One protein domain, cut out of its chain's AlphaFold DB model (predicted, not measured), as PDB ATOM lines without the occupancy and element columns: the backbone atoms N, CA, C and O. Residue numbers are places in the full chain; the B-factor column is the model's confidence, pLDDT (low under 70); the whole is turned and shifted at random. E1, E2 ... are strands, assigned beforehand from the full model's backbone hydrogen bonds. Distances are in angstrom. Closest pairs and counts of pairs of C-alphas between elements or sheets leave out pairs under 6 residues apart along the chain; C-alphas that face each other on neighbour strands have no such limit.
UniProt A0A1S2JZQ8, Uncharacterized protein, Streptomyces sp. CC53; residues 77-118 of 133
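This is residues 77 to 118 of the 133 residues of an uncharacterized protein of Streptomyces sp. CC53 (UniProt A0A1S2JZQ8). This is one small, strongly twisted sheet built round its longest strand, E2, with E1 running beside most of E2 on one side while E3 and E4 share the other side, E4 beside the first part of E2 and E3 beside its last part. Residues 77 to 86, a stretch with no named element, lead to E1, and residues 110 to 114 link E3 to E4 on the same side of E2. You will find 42 residues printed, with no named helix and four named strands in the order E1, E2, E3, E4; the class is all strand. The sheet is branched, with no single order across it, and each of its neighbour pairs is antiparallel. The whole is compact, with a radius of gyration of the C-alphas of 9.9 A, and the C-alphas span 26 by 20 by 12 A along their three main axes.

Start at Ser 77 and pass residues 77 to 86, which hold no named element, to reach E1, residues 87 to 93. After a tight link comes E2, residues 96 to 103, and the two form an antiparallel hairpin, with 146 degrees between their directions. Look here at C-alphas 88 and 101, which face each other at 4.4 A; N 91 and O 98 are within hydrogen-bond range at 2.9 A, and so are N 100 and O 89 at 2.8 A. Another tight link leads to E3, residues 106 to 109, which forms an antiparallel hairpin with E2 at 139 degrees. C-alphas 100 and 109 face each other at 4.3 A, and N 101 and O 108 are within hydrogen-bond range at 2.7 A. E1, E2 and E3 make a meander, each strand the antiparallel neighbour of the one before. Go on to E4, residues 115 to 117, which is antiparallel to E2 at 141 degrees. C-alphas 96 and 117 face each other at 4.7 A, and N 97 and O 116 are within hydrogen-bond range at 2.7 A. The pairing along E2 is staggered: E1 pairs with its residues 96 to 102, E4 with 96 to 97 and E3 with 100 to 103. E1 lies on one side of E2, and E3 and E4 lie on the other side. E1, E3 and E4 are edge strands. E1 and E4 are apart, and so are E3 and E4.

Find C-alpha 87 at (143.658, 161.272, 158.183), where E1 begins; its seven residues, Gly 87 to Val 93, measure 18.1 A from first to last C-alpha. E2 begins at Asp 96, with its C-alpha at (153.925, 156.563, 141.952), and its eight residues reach Thr 103 over 20.7 A. E3, Gly 106 to Ala 109, is 10.3 A long. E4 has three residues, Arg 115 to Asp 117, over 7.1 A, and it ends at C-alpha 117, (152.347, 158.243, 137.878).

The two C-alphas farthest apart are those of Pro 104 and Asp 117, at 27.8 A. From the first printed C-alpha, Ser 77, to the last, Trp 118, is 17.5 A. The printed part has no cut, and its links from E1 to E2, E2 to E3 and E3 to E4 are tight, with two, two and five residues between the strands. The sheet's C-alphas lie up to 4.8 A off the best plane through them. Read the B-factor column for the model's confidence: the mean pLDDT of the printed part is 77.1, and residues 77 to 86, ten in number, are under 70.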
ATOM      1  N   SER A  77     138.408 156.442 145.421       53.38
ATOM      2  CA  SER A  77     138.135 155.099 145.913       53.38
ATOM      3  C   SER A  77     138.409 154.954 147.422       53.38
ATOM      4  O   SER A  77     138.266 153.862 147.971       53.38
ATOM      5  N   CYS A  78     138.748 156.045 148.127       55.53
ATOM      6  CA  CYS A  78     139.005 156.085 149.564       55.53
ATOM      7  C   CYS A  78     137.776 155.700 150.402       55.53
ATOM      8  O   CYS A  78     137.937 155.102 151.463       55.53
ATOM      9  N   MET A  79     136.554 155.906 149.895       54.38
ATOM     10  CA  MET A  79     135.330 155.385 150.527       54.38
ATOM     11  C   MET A  79     135.085 153.892 150.235       54.38
ATOM     12  O   MET A  79     134.263 153.258 150.896       54.38
ATOM     13  N   GLY A  80     135.800 153.303 149.273       58.47
ATOM     14  CA  GLY A  80     135.643 151.901 148.880       58.47
ATOM     15  C   GLY A  80     136.165 150.912 149.925       58.47
ATOM     16  O   GLY A  80     135.563 149.859 150.120       58.47
ATOM     17  N   CYS A  81     137.236 151.263 150.647       68.12
ATOM     18  CA  CYS A  81     137.862 150.368 151.630       68.12
ATOM     19  C   CYS A  81     137.172 150.349 153.005       68.12
ATOM     20  O   CYS A  81     137.461 149.464 153.809       68.12
ATOM     21  N   ARG A  82     136.287 151.322 153.284       66.56
ATOM     22  CA  ARG A  82     135.531 151.488 154.547       66.56
ATOM     23  C   ARG A  82     136.380 151.499 155.830       66.56
ATOM     24  O   ARG A  82     135.860 151.234 156.911       66.56
ATOM     25  N   GLN A  83     137.673 151.800 155.727       66.12
ATOM     26  CA  GLN A  83     138.559 151.882 156.888       66.12
ATOM     27  C   GLN A  83     138.296 153.161 157.686       66.12
ATOM     28  O   GLN A  83     138.125 154.237 157.113       66.12
ATOM     29  N   HIS A  84     138.295 153.046 159.015       65.25
ATOM     30  CA  HIS A  84     138.240 154.200 159.909       65.25
ATOM     31  C   HIS A  84     139.652 154.775 160.055       65.25
ATOM     32  O   HIS A  84     140.533 154.131 160.626       65.25
ATOM     33  N   VAL A  85     139.886 155.966 159.506       68.38
ATOM     34  CA  VAL A  85     141.217 156.586 159.426       68.38
ATOM     35  C   VAL A  85     141.199 157.961 160.083       68.38
ATOM     36  O   VAL A  85     140.212 158.685 159.974       68.38
ATOM     37  N   ASN A  86     142.286 158.329 160.762       67.12
ATOM     38  CA  ASN A  86     142.400 159.637 161.425       67.12
ATOM     39  C   ASN A  86     142.775 160.760 160.443       67.12
ATOM     40  O   ASN A  86     142.652 161.940 160.762       67.12
ATOM     41  N   GLY A  87     143.231 160.383 159.250       72.62
ATOM     42  CA  GLY A  87     143.658 161.272 158.183       72.62
ATOM     43  C   GLY A  87     144.034 160.471 156.942       72.62
ATOM     44  O   GLY A  87     144.168 159.243 156.986       72.62
ATOM     45  N   TRP A  88     144.178 161.162 155.818       80.44
ATOM     46  CA  TRP A  88     144.698 160.582 154.588       80.44
ATOM     47  C   TRP A  88     145.479 161.628 153.800       80.44
ATOM     48  O   TRP A  88     145.211 162.827 153.882       80.44
ATOM     49  N   ARG A  89     146.456 161.160 153.026       81.88
ATOM     50  CA  ARG A  89     147.303 161.993 152.172       81.88
ATOM     51  C   ARG A  89     147.799 161.208 150.969       81.88
ATOM     52  O   ARG A  89     147.989 159.998 151.051       81.88
ATOM     53  N   TRP A  90     148.062 161.905 149.874       83.44
ATOM     54  CA  TRP A  90     148.819 161.341 148.763       83.44
ATOM     55  C   TRP A  90     150.313 161.426 149.069       83.44
ATOM     56  O   TRP A  90     150.803 162.474 149.492       83.44
ATOM     57  N   VAL A  91     151.024 160.318 148.883       86.31
ATOM     58  CA  VAL A  91     152.476 160.228 149.055       86.31
ATOM     59  C   VAL A  91     153.111 159.674 147.790       86.31
ATOM     60  O   VAL A  91     152.518 158.838 147.109       86.31
ATOM     61  N   GLN A  92     154.319 160.139 147.495       88.88
ATOM     62  CA  GLN A  92     155.129 159.608 146.409       88.88
ATOM     63  C   GLN A  92     155.909 158.386 146.910       88.88
ATOM     64  O   GLN A  92     156.642 158.487 147.894       88.88
ATOM     65  N   VAL A  93     155.760 157.247 146.233       84.38
ATOM     66  CA  VAL A  93     156.498 156.001 146.501       84.38
ATOM     67  C   VAL A  93     157.006 155.465 145.169       84.38
ATOM     68  O   VAL A  93     156.203 155.163 144.295       84.38
ATOM     69  N   ASP A  94     158.327 155.391 144.999       89.62
ATOM     70  CA  ASP A  94     158.984 154.877 143.784       89.62
ATOM     71  C   ASP A  94     158.511 155.520 142.463       89.62
ATOM     72  O   ASP A  94     158.507 154.886 141.414       89.62
ATOM     73  N   GLY A  95     158.120 156.800 142.504       83.75
ATOM     74  CA  GLY A  95     157.602 157.528 141.338       83.75
ATOM     75  C   GLY A  95     156.079 157.489 141.184       83.75
ATOM     76  O   GLY A  95     155.542 158.277 140.412       83.75
ATOM     77  N   ASP A  96     155.379 156.693 141.990       88.44
ATOM     78  CA  ASP A  96     153.925 156.563 141.952       88.44
ATOM     79  C   ASP A  96     153.256 157.377 143.069       88.44
ATOM     80  O   ASP A  96     153.705 157.405 144.217       88.44
ATOM     81  N   GLY A  97     152.123 157.997 142.755       87.38
ATOM     82  CA  GLY A  97     151.178 158.534 143.721       87.38
ATOM     83  C   GLY A  97     150.348 157.441 144.361       87.38
ATOM     84  O   GLY A  97     149.551 156.773 143.703       87.38
ATOM     85  N   VAL A  98     150.529 157.282 145.670       85.44
ATOM     86  CA  VAL A  98     149.820 156.303 146.494       85.44
ATOM     87  C   VAL A  98     149.026 157.030 147.571       85.44
ATOM     88  O   VAL A  98     149.544 157.902 148.272       85.44
ATOM     89  N   LEU A  99     147.753 156.669 147.725       83.81
ATOM     90  CA  LEU A  99     146.929 157.175 148.816       83.81
ATOM     91  C   LEU A  99     147.338 156.468 150.110       83.81
ATOM     92  O   LEU A  99     147.228 155.249 150.207       83.81
ATOM     93  N   SER A 100     147.779 157.223 151.110       84.44
ATOM     94  CA  SER A 100     148.145 156.730 152.437       84.44
ATOM     95  C   SER A 100     147.108 157.154 153.472       84.44
ATOM     96  O   SER A 100     146.706 158.314 153.519       84.44
ATOM     97  N   HIS A 101     146.718 156.221 154.332       82.69
ATOM     98  CA  HIS A 101     145.932 156.446 155.538       82.69
ATOM     99  C   HIS A 101     146.843 156.671 156.732       82.69
ATOM    100  O   HIS A 101     147.807 155.929 156.915       82.69
ATOM    101  N   ASP A 102     146.479 157.612 157.591       80.06
ATOM    102  CA  ASP A 102     147.078 157.732 158.911       80.06
ATOM    103  C   ASP A 102     146.314 156.807 159.867       80.06
ATOM    104  O   ASP A 102     145.157 157.055 160.228       80.06
ATOM    105  N   THR A 103     146.954 155.693 160.232       72.56
ATOM    106  CA  THR A 103     146.426 154.725 161.203       72.56
ATOM    107  C   THR A 103     147.130 154.891 162.554       72.56
ATOM    108  O   THR A 103     148.205 155.493 162.602       72.56
ATOM    109  N   PRO A 104     146.575 154.363 163.661       72.06
ATOM    110  CA  PRO A 104     147.245 154.395 164.965       72.06
ATOM    111  C   PRO A 104     148.640 153.749 164.964       72.06
ATOM    112  O   PRO A 104     149.513 154.188 165.704       72.06
ATOM    113  N   ASP A 105     148.866 152.770 164.084       79.50
ATOM    114  CA  ASP A 105     150.152 152.079 163.913       79.50
ATOM    115  C   ASP A 105     151.093 152.799 162.922       79.50
ATOM    116  O   ASP A 105     152.134 152.263 162.541       79.50
ATOM    117  N   GLY A 106     150.707 153.989 162.453       76.06
ATOM    118  CA  GLY A 106     151.427 154.783 161.461       76.06
ATOM    119  C   GLY A 106     150.797 154.773 160.059       76.06
ATOM    120  O   GLY A 106     149.706 154.228 159.850       76.06
ATOM    121  N   PRO A 107     151.452 155.416 159.076       80.00
ATOM    122  CA  PRO A 107     150.925 155.537 157.721       80.00
ATOM    123  C   PRO A 107     150.848 154.182 157.003       80.00
ATOM    124  O   PRO A 107     151.825 153.434 156.982       80.00
ATOM    125  N   ARG A 108     149.708 153.865 156.379       81.56
ATOM    126  CA  ARG A 108     149.513 152.647 155.571       81.56
ATOM    127  C   ARG A 108     148.877 152.969 154.226       81.56
ATOM    128  O   ARG A 108     147.955 153.773 154.161       81.56
ATOM    129  N   ALA A 109     149.319 152.303 153.161       83.19
ATOM    130  CA  ALA A 109     148.716 152.460 151.840       83.19
ATOM    131  C   ALA A 109     147.241 152.016 151.839       83.19
ATOM    132  O   ALA A 109     146.880 150.984 152.409       83.19
ATOM    133  N   CYS A 110     146.386 152.800 151.188       80.50
ATOM    134  CA  CYS A 110     144.987 152.470 150.977       80.50
ATOM    135  C   CYS A 110     144.885 151.331 149.952       80.50
ATOM    136  O   CYS A 110     145.295 151.525 148.808       80.50
ATOM    137  N   PRO A 111     144.283 150.177 150.294       77.44
ATOM    138  CA  PRO A 111     144.165 149.054 149.363       77.44
ATOM    139  C   PRO A 111     143.200 149.340 148.205       77.44
ATOM    140  O   PRO A 111     143.258 148.684 147.172       77.44
ATOM    141  N   SER A 112     142.299 150.309 148.374       75.50
ATOM    142  CA  SER A 112     141.366 150.730 147.329       75.50
ATOM    143  C   SER A 112     141.859 151.947 146.556       75.50
ATOM    144  O   SER A 112     141.271 152.258 145.528       75.50
ATOM    145  N   GLY A 113     142.897 152.651 147.021       76.88
ATOM    146  CA  GLY A 113     143.383 153.886 146.407       76.88
ATOM    147  C   GLY A 113     143.926 153.639 145.001       76.88
ATOM    148  O   GLY A 113     144.847 152.844 144.835       76.88
ATOM    149  N   ALA A 114     143.367 154.321 143.997       79.06
ATOM    150  CA  ALA A 114     143.934 154.298 142.653       79.06
ATOM    151  C   ALA A 114     145.366 154.849 142.693       79.06
ATOM    152  O   ALA A 114     145.628 155.844 143.368       79.06
ATOM    153  N   ARG A 115     146.286 154.190 141.988       83.44
ATOM    154  CA  ARG A 115     147.660 154.672 141.829       83.44
ATOM    155  C   ARG A 115     147.734 155.541 140.582       83.44
ATOM    156  O   ARG A 115     146.954 155.348 139.651       83.44
ATOM    157  N   PHE A 116     148.669 156.474 140.551       82.56
ATOM    158  CA  PHE A 116     148.960 157.272 139.363       82.56
ATOM    159  C   PHE A 116     150.459 157.538 139.262       82.56
ATOM    160  O   PHE A 116     151.157 157.482 140.267       82.56
ATOM    161  N   ASP A 117     150.964 157.813 138.069       85.94
ATOM    162  CA  ASP A 117     152.347 158.243 137.878       85.94
ATOM    163  C   ASP A 117     152.505 159.673 138.418       85.94
ATOM    164  O   ASP A 117     151.795 160.585 137.993       85.94
ATOM    165  N   TRP A 118     153.410 159.889 139.376       84.62
ATOM    166  CA  TRP A 118     153.517 161.170 140.088       84.62
ATOM    167  C   TRP A 118     153.959 162.323 139.184       84.62
ATOM    168  O   TRP A 118     153.618 163.476 139.441       84.62
TER     169      TRP A 118